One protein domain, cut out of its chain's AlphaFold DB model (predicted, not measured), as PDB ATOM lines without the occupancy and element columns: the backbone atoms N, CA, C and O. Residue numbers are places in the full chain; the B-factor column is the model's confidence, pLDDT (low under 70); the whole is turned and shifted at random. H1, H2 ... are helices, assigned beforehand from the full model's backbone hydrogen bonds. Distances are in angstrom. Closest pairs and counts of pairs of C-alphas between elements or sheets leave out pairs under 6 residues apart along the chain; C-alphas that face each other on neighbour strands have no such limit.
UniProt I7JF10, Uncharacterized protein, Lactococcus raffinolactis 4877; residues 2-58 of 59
ATOM      1  N   TYR A   2      38.517 -20.761  -9.312       93.69
ATOM      2  CA  TYR A   2      38.519 -22.157  -9.777       93.69
ATOM      3  C   TYR A   2      37.104 -22.700 -10.036       93.69
ATOM      4  O   TYR A   2      36.833 -23.174 -11.131       93.69
ATOM      5  N   GLU A   3      36.184 -22.529  -9.082       96.38
ATOM      6  CA  GLU A   3      34.793 -23.001  -9.205       96.38
ATOM      7  C   GLU A   3      34.079 -22.378 -10.408       96.38
ATOM      8  O   GLU A   3      33.622 -23.106 -11.279       96.38
ATOM      9  N   ASN A   4      34.112 -21.050 -10.549       96.50
ATOM     10  CA  ASN A   4      33.521 -20.369 -11.709       96.50
ATOM     11  C   ASN A   4      34.118 -20.840 -13.051       96.50
ATOM     12  O   ASN A   4      33.412 -20.885 -14.054       96.50
ATOM     13  N   HIS A   5      35.417 -21.173 -13.097       96.31
ATOM     14  CA  HIS A   5      36.025 -21.745 -14.304       96.31
ATOM     15  C   HIS A   5      35.501 -23.154 -14.574       96.31
ATOM     16  O   HIS A   5      35.191 -23.470 -15.719       96.31
ATOM     17  N   GLN A   6      35.383 -23.990 -13.543       97.81
ATOM     18  CA  GLN A   6      34.860 -25.343 -13.690       97.81
ATOM     19  C   GLN A   6      33.392 -25.332 -14.130       97.81
ATOM     20  O   GLN A   6      33.022 -26.081 -15.030       97.81
ATOM     21  N   GLU A   7      32.575 -24.449 -13.553       96.75
ATOM     22  CA  GLU A   7      31.187 -24.235 -13.966       96.75
ATOM     23  C   GLU A   7      31.103 -23.810 -15.432       96.75
ATOM     24  O   GLU A   7      30.334 -24.393 -16.195       96.75
ATOM     25  N   PHE A   8      31.937 -22.856 -15.854       95.81
ATOM     26  CA  PHE A   8      31.994 -22.426 -17.248       95.81
ATOM     27  C   PHE A   8      32.404 -23.561 -18.192       95.81
ATOM     28  O   PHE A   8      31.766 -23.747 -19.225       95.81
ATOM     29  N   LEU A   9      33.445 -24.329 -17.854       97.06
ATOM     30  CA  LEU A   9      33.909 -25.443 -18.683       97.06
ATOM     31  C   LEU A   9      32.849 -26.540 -18.795       97.06
ATOM     32  O   LEU A   9      32.611 -27.032 -19.893       97.06
ATOM     33  N   ASN A  10      32.181 -26.883 -17.693       96.50
ATOM     34  CA  ASN A  10      31.101 -27.869 -17.694       96.50
ATOM     35  C   ASN A  10      29.915 -27.389 -18.539       96.50
ATOM     36  O   ASN A  10      29.368 -28.147 -19.334       96.50
ATOM     37  N   TRP A  11      29.550 -26.113 -18.404       96.56
ATOM     38  CA  TRP A  11      28.495 -25.499 -19.201       96.56
ATOM     39  C   TRP A  11      28.850 -25.462 -20.693       96.56
ATOM     40  O   TRP A  11      28.015 -25.790 -21.527       96.56
ATOM     41  N   ALA A  12      30.092 -25.122 -21.046       96.81
ATOM     42  CA  ALA A  12      30.552 -25.101 -22.433       96.81
ATOM     43  C   ALA A  12      30.641 -26.513 -23.038       96.81
ATOM     44  O   ALA A  12      30.285 -26.703 -24.199       96.81
ATOM     45  N   ALA A  13      31.072 -27.506 -22.255       97.19
ATOM     46  CA  ALA A  13      31.138 -28.903 -22.681       97.19
ATOM     47  C   ALA A  13      29.749 -29.503 -22.960       97.19
ATOM     48  O   ALA A  13      29.625 -30.382 -23.804       97.19
ATOM     49  N   ALA A  14      28.702 -28.996 -22.304       97.44
ATOM     50  CA  ALA A  14      27.319 -29.406 -22.532       97.44
ATOM     51  C   ALA A  14      26.682 -28.780 -23.792       97.44
ATOM     52  O   ALA A  14      25.469 -28.862 -23.962       97.44
ATOM     53  N   TYR A  15      27.454 -28.128 -24.671       97.50
ATOM     54  CA  TYR A  15      26.924 -27.454 -25.860       97.50
ATOM     55  C   TYR A  15      26.082 -28.375 -26.760       97.50
ATOM     56  O   TYR A  15      25.000 -27.968 -27.185       97.50
ATOM     57  N   ASP A  16      26.560 -29.589 -27.051       95.75
ATOM     58  CA  ASP A  16      25.901 -30.490 -28.006       95.75
ATOM     59  C   ASP A  16      24.612 -31.113 -27.449       95.75
ATOM     60  O   ASP A  16      23.636 -31.247 -28.189       95.75
ATOM     61  N   ASP A  17      24.582 -31.414 -26.145       96.94
ATOM     62  CA  ASP A  17      23.475 -32.116 -25.474       96.94
ATOM     63  C   ASP A  17      22.558 -31.192 -24.641       96.94
ATOM     64  O   ASP A  17      21.558 -31.631 -24.071       96.94
ATOM     65  N   GLY A  18      22.895 -29.906 -24.530       96.81
ATOM     66  CA  GLY A  18      22.198 -28.939 -23.681       96.81
ATOM     67  C   GLY A  18      20.834 -28.468 -24.209       96.81
ATOM     68  O   GLY A  18      20.564 -28.450 -25.411       96.81
ATOM     69  N   GLY A  19      19.977 -27.995 -23.299       96.38
ATOM     70  CA  GLY A  19      18.622 -27.505 -23.594       96.38
ATOM     71  C   GLY A  19      18.523 -26.039 -24.053       96.38
ATOM     72  O   GLY A  19      19.516 -25.326 -24.195       96.38
ATOM     73  N   LEU A  20      17.291 -25.564 -24.281       96.19
ATOM     74  CA  LEU A  20      16.978 -24.204 -24.776       96.19
ATOM     75  C   LEU A  20      17.290 -23.072 -23.771       96.19
ATOM     76  O   LEU A  20      17.327 -21.882 -24.107       96.19
ATOM     77  N   ASP A  21      17.515 -23.438 -22.522       95.94
ATOM     78  CA  ASP A  21      17.818 -22.604 -21.366       95.94
ATOM     79  C   ASP A  21      19.291 -22.161 -21.300       95.94
ATOM     80  O   ASP A  21      19.621 -21.212 -20.589       95.94
ATOM     81  N   MET A  22      20.165 -22.735 -22.129       94.44
ATOM     82  CA  MET A  22      21.579 -22.352 -22.241       94.44
ATOM     83  C   MET A  22      21.973 -21.977 -23.675       94.44
ATOM     84  O   MET A  22      21.111 -21.802 -24.525       94.44
ATOM     85  N   ARG A  23      23.265 -21.784 -23.971       94.88
ATOM     86  CA  ARG A  23      23.743 -21.635 -25.359       94.88
ATOM     87  C   ARG A  23      24.146 -23.005 -25.892       94.88
ATOM     88  O   ARG A  23      25.328 -23.313 -25.923       94.88
ATOM     89  N   SER A  24      23.163 -23.824 -26.244       97.75
ATOM     90  CA  SER A  24      23.382 -25.152 -26.816       97.75
ATOM     91  C   SER A  24      23.128 -25.182 -28.321       97.75
ATOM     92  O   SER A  24      22.530 -24.260 -28.891       97.75
ATOM     93  N   LYS A  25      23.508 -26.298 -28.944       96.00
ATOM     94  CA  LYS A  25      23.130 -26.648 -30.311       96.00
ATOM     95  C   LYS A  25      21.613 -26.601 -30.512       96.00
ATOM     96  O   LYS A  25      21.157 -25.947 -31.443       96.00
ATOM     97  N   ALA A  26      20.827 -27.169 -29.593       97.31
ATOM     98  CA  ALA A  26      19.363 -27.167 -29.684       97.31
ATOM     99  C   ALA A  26      18.775 -25.746 -29.767       97.31
ATOM    100  O   ALA A  26      17.861 -25.484 -30.550       97.31
ATOM    101  N   LYS A  27      19.325 -24.795 -28.999       97.56
ATOM    102  CA  LYS A  27      18.899 -23.390 -29.069       97.56
ATOM    103  C   LYS A  27      19.277 -22.728 -30.387       97.56
ATOM    104  O   LYS A  27      18.512 -21.913 -30.905       97.56
ATOM    105  N   HIS A  28      20.456 -23.046 -30.916       95.81
ATOM    106  CA  HIS A  28      20.884 -22.554 -32.220       95.81
ATOM    107  C   HIS A  28      19.987 -23.095 -33.334       95.81
ATOM    108  O   HIS A  28      19.546 -22.307 -34.167       95.81
ATOM    109  N   ASP A  29      19.656 -24.384 -33.306       95.06
ATOM    110  CA  ASP A  29      18.781 -25.020 -34.290       95.06
ATOM    111  C   ASP A  29      17.370 -24.396 -34.265       95.06
ATOM    112  O   ASP A  29      16.841 -24.025 -35.315       95.06
ATOM    113  N   GLU A  30      16.790 -24.159 -33.077       96.00
ATOM    114  CA  GLU A  30      15.487 -23.480 -32.950       96.00
ATOM    115  C   GLU A  30      15.522 -22.051 -33.513       96.00
ATOM    116  O   GLU A  30      14.593 -21.607 -34.195       96.00
ATOM    117  N   TRP A  31      16.591 -21.304 -33.230       95.62
ATOM    118  CA  TRP A  31      16.755 -19.957 -33.766       95.62
ATOM    119  C   TRP A  31      16.907 -19.971 -35.289       95.62
ATOM    120  O   TRP A  31      16.271 -19.168 -35.971       95.62
ATOM    121  N   GLN A  32      17.694 -20.905 -35.826       95.12
ATOM    122  CA  GLN A  32      17.892 -21.059 -37.261       95.12
ATOM    123  C   GLN A  32      16.559 -21.309 -37.979       95.12
ATOM    124  O   GLN A  32      16.287 -20.666 -38.987       95.12
ATOM    125  N   MET A  33      15.661 -22.137 -37.444       92.06
ATOM    126  CA  MET A  33      14.348 -22.376 -38.068       92.06
ATOM    127  C   MET A  33      13.493 -21.110 -38.279       92.06
ATOM    128  O   MET A  33      12.529 -21.145 -39.041       92.06
ATOM    129  N   LYS A  34      13.823 -19.990 -37.621       95.62
ATOM    130  CA  LYS A  34      13.114 -18.705 -37.744       95.62
ATOM    131  C   LYS A  34      13.634 -17.833 -38.892       95.62
ATOM    132  O   LYS A  34      13.062 -16.778 -39.156       95.62
ATOM    133  N   LEU A  35      14.719 -18.228 -39.553       95.06
ATOM    134  CA  LEU A  35      15.283 -17.491 -40.680       95.06
ATOM    135  C   LEU A  35      14.483 -17.778 -41.962       95.06
ATOM    136  O   LEU A  35      14.157 -18.916 -42.282       95.06
ATOM    137  N   CYS A  36      14.188 -16.729 -42.730       95.56
ATOM    138  CA  CYS A  36      13.376 -16.820 -43.952       95.56
ATOM    139  C   CYS A  36      14.191 -17.162 -45.213       95.56
ATOM    140  O   CYS A  36      13.733 -16.920 -46.331       95.56
ATOM    141  N   CYS A  37      15.418 -17.655 -45.058       92.12
ATOM    142  CA  CYS A  37      16.323 -17.966 -46.160       92.12
ATOM    143  C   CYS A  37      16.655 -19.458 -46.201       92.12
ATOM    144  O   CYS A  37      16.349 -20.225 -45.289       92.12
ATOM    145  N   LYS A  38      17.272 -19.893 -47.301       89.88
ATOM    146  CA  LYS A  38      17.691 -21.282 -47.442       89.88
ATOM    147  C   LYS A  38      18.823 -21.604 -46.473       89.88
ATOM    148  O   LYS A  38      19.829 -20.903 -46.435       89.88
ATOM    149  N   HIS A  39      18.667 -22.704 -45.745       91.00
ATOM    150  CA  HIS A  39      19.656 -23.192 -44.796       91.00
ATOM    151  C   HIS A  39      20.477 -24.316 -45.402       91.00
ATOM    152  O   HIS A  39      19.929 -25.319 -45.858       91.00
ATOM    153  N   ILE A  40      21.793 -24.132 -45.406       91.81
ATOM    154  CA  ILE A  40      22.754 -25.150 -45.815       91.81
ATOM    155  C   ILE A  40      23.495 -25.569 -44.553       91.81
ATOM    156  O   ILE A  40      24.250 -24.785 -43.982       91.81
ATOM    157  N   ILE A  41      23.240 -26.795 -44.107       90.88
ATOM    158  CA  ILE A  41      23.902 -27.385 -42.946       90.88
ATOM    159  C   ILE A  41      25.069 -28.214 -43.468       90.88
ATOM    160  O   ILE A  41      24.877 -29.096 -44.304       90.88
ATOM    161  N   VAL A  42      26.269 -27.917 -42.979       93.31
ATOM    162  CA  VAL A  42      27.494 -28.667 -43.276       93.31
ATOM    163  C   VAL A  42      28.032 -29.295 -42.003       93.31
ATOM    164  O   VAL A  42      27.856 -28.753 -40.912       93.31
ATOM    165  N   ASP A  43      28.692 -30.437 -42.147       93.19
ATOM    166  CA  ASP A  43      29.233 -31.202 -41.030       93.19
ATOM    167  C   ASP A  43      30.757 -31.233 -41.136       93.19
ATOM    168  O   ASP A  43      31.319 -31.791 -42.077       93.19
ATOM    169  N   GLY A  44      31.436 -30.625 -40.162       93.19
ATOM    170  CA  GLY A  44      32.898 -30.560 -40.124       93.19
ATOM    171  C   GLY A  44      33.590 -31.922 -39.995       93.19
ATOM    172  O   GLY A  44      34.791 -32.003 -40.241       93.19
ATOM    173  N   SER A  45      32.862 -32.983 -39.634       95.69
ATOM    174  CA  SER A  45      33.378 -34.354 -39.604       95.69
ATOM    175  C   SER A  45      33.395 -35.029 -40.982       95.69
ATOM    176  O   SER A  45      34.089 -36.032 -41.168       95.69
ATOM    177  N   LEU A  46      32.669 -34.485 -41.967       96.25
ATOM    178  CA  LEU A  46      32.682 -34.990 -43.337       96.25
ATOM    179  C   LEU A  46      33.944 -34.544 -44.097       96.25
ATOM    180  O   LEU A  46      34.488 -33.470 -43.827       96.25
ATOM    181  N   PRO A  47      34.378 -35.314 -45.115       97.25
ATOM    182  CA  PRO A  47      35.427 -34.876 -46.030       97.25
ATOM    183  C   PRO A  47      35.107 -33.516 -46.657       97.25
ATOM    184  O   PRO A  47      33.953 -33.236 -46.998       97.25
ATOM    185  N   LEU A  48      36.138 -32.696 -46.866       95.81
ATOM    186  CA  LEU A  48      36.007 -31.354 -47.438       95.81
ATOM    187  C   LEU A  48      35.205 -31.369 -48.744       95.81
ATOM    188  O   LEU A  48      34.311 -30.548 -48.937       95.81
ATOM    189  N   GLU A  49      35.481 -32.338 -49.611       97.00
ATOM    190  CA  GLU A  49      34.844 -32.485 -50.915       97.00
ATOM    191  C   GLU A  49      33.336 -32.711 -50.784       97.00
ATOM    192  O   GLU A  49      32.570 -32.227 -51.614       97.00
ATOM    193  N   LYS A  50      32.887 -33.403 -49.726       95.75
ATOM    194  CA  LYS A  50      31.458 -33.621 -49.463       95.75
ATOM    195  C   LYS A  50      30.767 -32.318 -49.089       95.75
ATOM    196  O   LYS A  50      29.748 -31.990 -49.692       95.75
ATOM    197  N   ASN A  51      31.340 -31.557 -48.158       95.81
ATOM    198  CA  ASN A  51      30.797 -30.249 -47.785       95.81
ATOM    199  C   ASN A  51      30.829 -29.271 -48.968       95.81
ATOM    200  O   ASN A  51      29.860 -28.552 -49.202       95.81
ATOM    201  N   PHE A  52      31.904 -29.283 -49.760       95.44
ATOM    202  CA  PHE A  52      32.017 -28.441 -50.947       95.44
ATOM    203  C   PHE A  52      30.934 -28.764 -51.983       95.44
ATOM    204  O   PHE A  52      30.262 -27.854 -52.455       95.44
ATOM    205  N   GLN A  53      30.699 -30.046 -52.284       95.12
ATOM    206  CA  GLN A  53      29.640 -30.477 -53.207       95.12
ATOM    207  C   GLN A  53      28.245 -30.018 -52.757       95.12
ATOM    208  O   GLN A  53      27.434 -29.625 -53.596       95.12
ATOM    209  N   MET A  54      27.963 -30.022 -51.447       94.12
ATOM    210  CA  MET A  54      26.689 -29.524 -50.910       94.12
ATOM    211  C   MET A  54      26.499 -28.031 -51.200       94.12
ATOM    212  O   MET A  54      25.423 -27.619 -51.634       94.12
ATOM    213  N   ILE A  55      27.546 -27.227 -50.993       94.56
ATOM    214  CA  ILE A  55      27.498 -25.771 -51.190       94.56
ATOM    215  C   ILE A  55      27.531 -25.406 -52.682       94.56
ATOM    216  O   ILE A  55      26.860 -24.461 -53.085       94.56
ATOM    217  N   GLN A  56      28.253 -26.165 -53.512       95.31
ATOM    218  CA  GLN A  56      28.455 -25.878 -54.938       95.31
ATOM    219  C   GLN A  56      27.143 -25.742 -55.721       95.31
ATOM    220  O   GLN A  56      27.077 -24.961 -56.660       95.31
ATOM    221  N   SER A  57      26.086 -26.452 -55.319       87.12
ATOM    222  CA  SER A  57      24.761 -26.343 -55.948       87.12
ATOM    223  C   SER A  57      24.063 -24.982 -55.757       87.12
ATOM    224  O   SER A  57      23.003 -24.758 -56.342       87.12
ATOM    225  N   TYR A  58      24.644 -24.086 -54.950       88.12
ATOM    226  CA  TYR A  58      24.118 -22.760 -54.609       88.12
ATOM    227  C   TYR A  58      25.049 -21.598 -54.987       88.12
ATOM    228  O   TYR A  58      24.710 -20.454 -54.680       88.12
TER     229      TYR A  58
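Overview. This is residues 2 to 58 of the 59 residues of an uncharacterized protein of Lactococcus raffinolactis 4877 (UniProt I7JF10). Three short helices are strung out along one open, flat path, with H1 at one end of the longest axis, H2 in the middle and H3 near the other end; no helix packs on another, and there is no shared core. A looped link joins H1 to H2, and after H2 the unnamed residues 33 to 47 turn, run across and turn again, and then H3 folds back. Residues 2 to 10 of H1 stick out as an arm at one end. The printed part has 57 residues with three named helices, in the order H1, H2, H3, and no named strand; the class is all helix, and the helices hold 29 of the printed residues. The whole is only just extended, close to loose, with a radius of gyration of the C-alphas of 15.6 A, and its C-alphas span 48 by 28 by 14 A.

Arrangement. The longest helix by residues is H1, residues 2 to 13, and it touches no helix. Its residues 2 to 10 stand free: none of their C-alphas has within 10 A another C-alpha that is 8 or more residues away along the chain. H2, residues 25 to 32, follows H1, and the two are apart, with no C-alpha of the one within 8 A of the other. A long link of 11 residues runs between H1 and H2. H3, residues 48 to 56, is apart from H2 by the same test. The link from H2 to H3 is long too, with 15 residues between them. H1 and H3 are apart as well. Residues 32 to 37, of which residue 32 belongs to H2, stand free. Residues 44 to 49, of which 48 and 49 belong to H3, also stand free. In the backbones of H1, H2 and H3 every pair of O of residue i and N of residue i+4 is within hydrogen-bond range.

Along the chain. H1 runs from Tyr 2 to Ala 13, 12 residues and 16.3 A from first to last C-alpha. Its C-alpha 2 is at (38.519, -22.157, -9.777) and its C-alpha 13 at (31.138, -28.903, -22.681). The N-to-C direction of H1 is -0.43 along x, -0.37 along y and -0.83 along z. H2 runs from Lys 25 to Gln 32, 8 residues and 10.3 A, and begins with C-alpha 25 at (23.130, -26.648, -30.311). Its direction is -0.48 along x, 0.60 along y and -0.64 along z. Between H2 and H3, C-alpha 37 is at (16.323, -17.966, -46.160) and C-alpha 44 at (32.898, -30.560, -40.124). H3 runs from Leu 48 to Gln 56, 9 residues and 12.0 A, and ends with C-alpha 56 at (28.455, -25.878, -54.938). Its direction is -0.71 along x, 0.56 along y and -0.43 along z.

Size, cuts and confidence. The two C-alphas farthest apart are those of Tyr 2 and Ser 57, at 48.4 A. The first and last printed C-alphas, of Tyr 2 and Tyr 58, are 47.1 A apart. Without the stretches that stand free, the body has 36 residues and spans 36 by 19 by 10 A, with a radius of gyration of 13.2 A. Residues 33 to 47 are a long stretch with no named element, and their C-alphas lie 9 to 18 A from the mean of all C-alphas. The printed part has no cut. In the full chain of 59 residues it begins at residue 2 and ends at residue 58. The mean pLDDT of the printed part of this model is 95.1, and no printed residue is under 70.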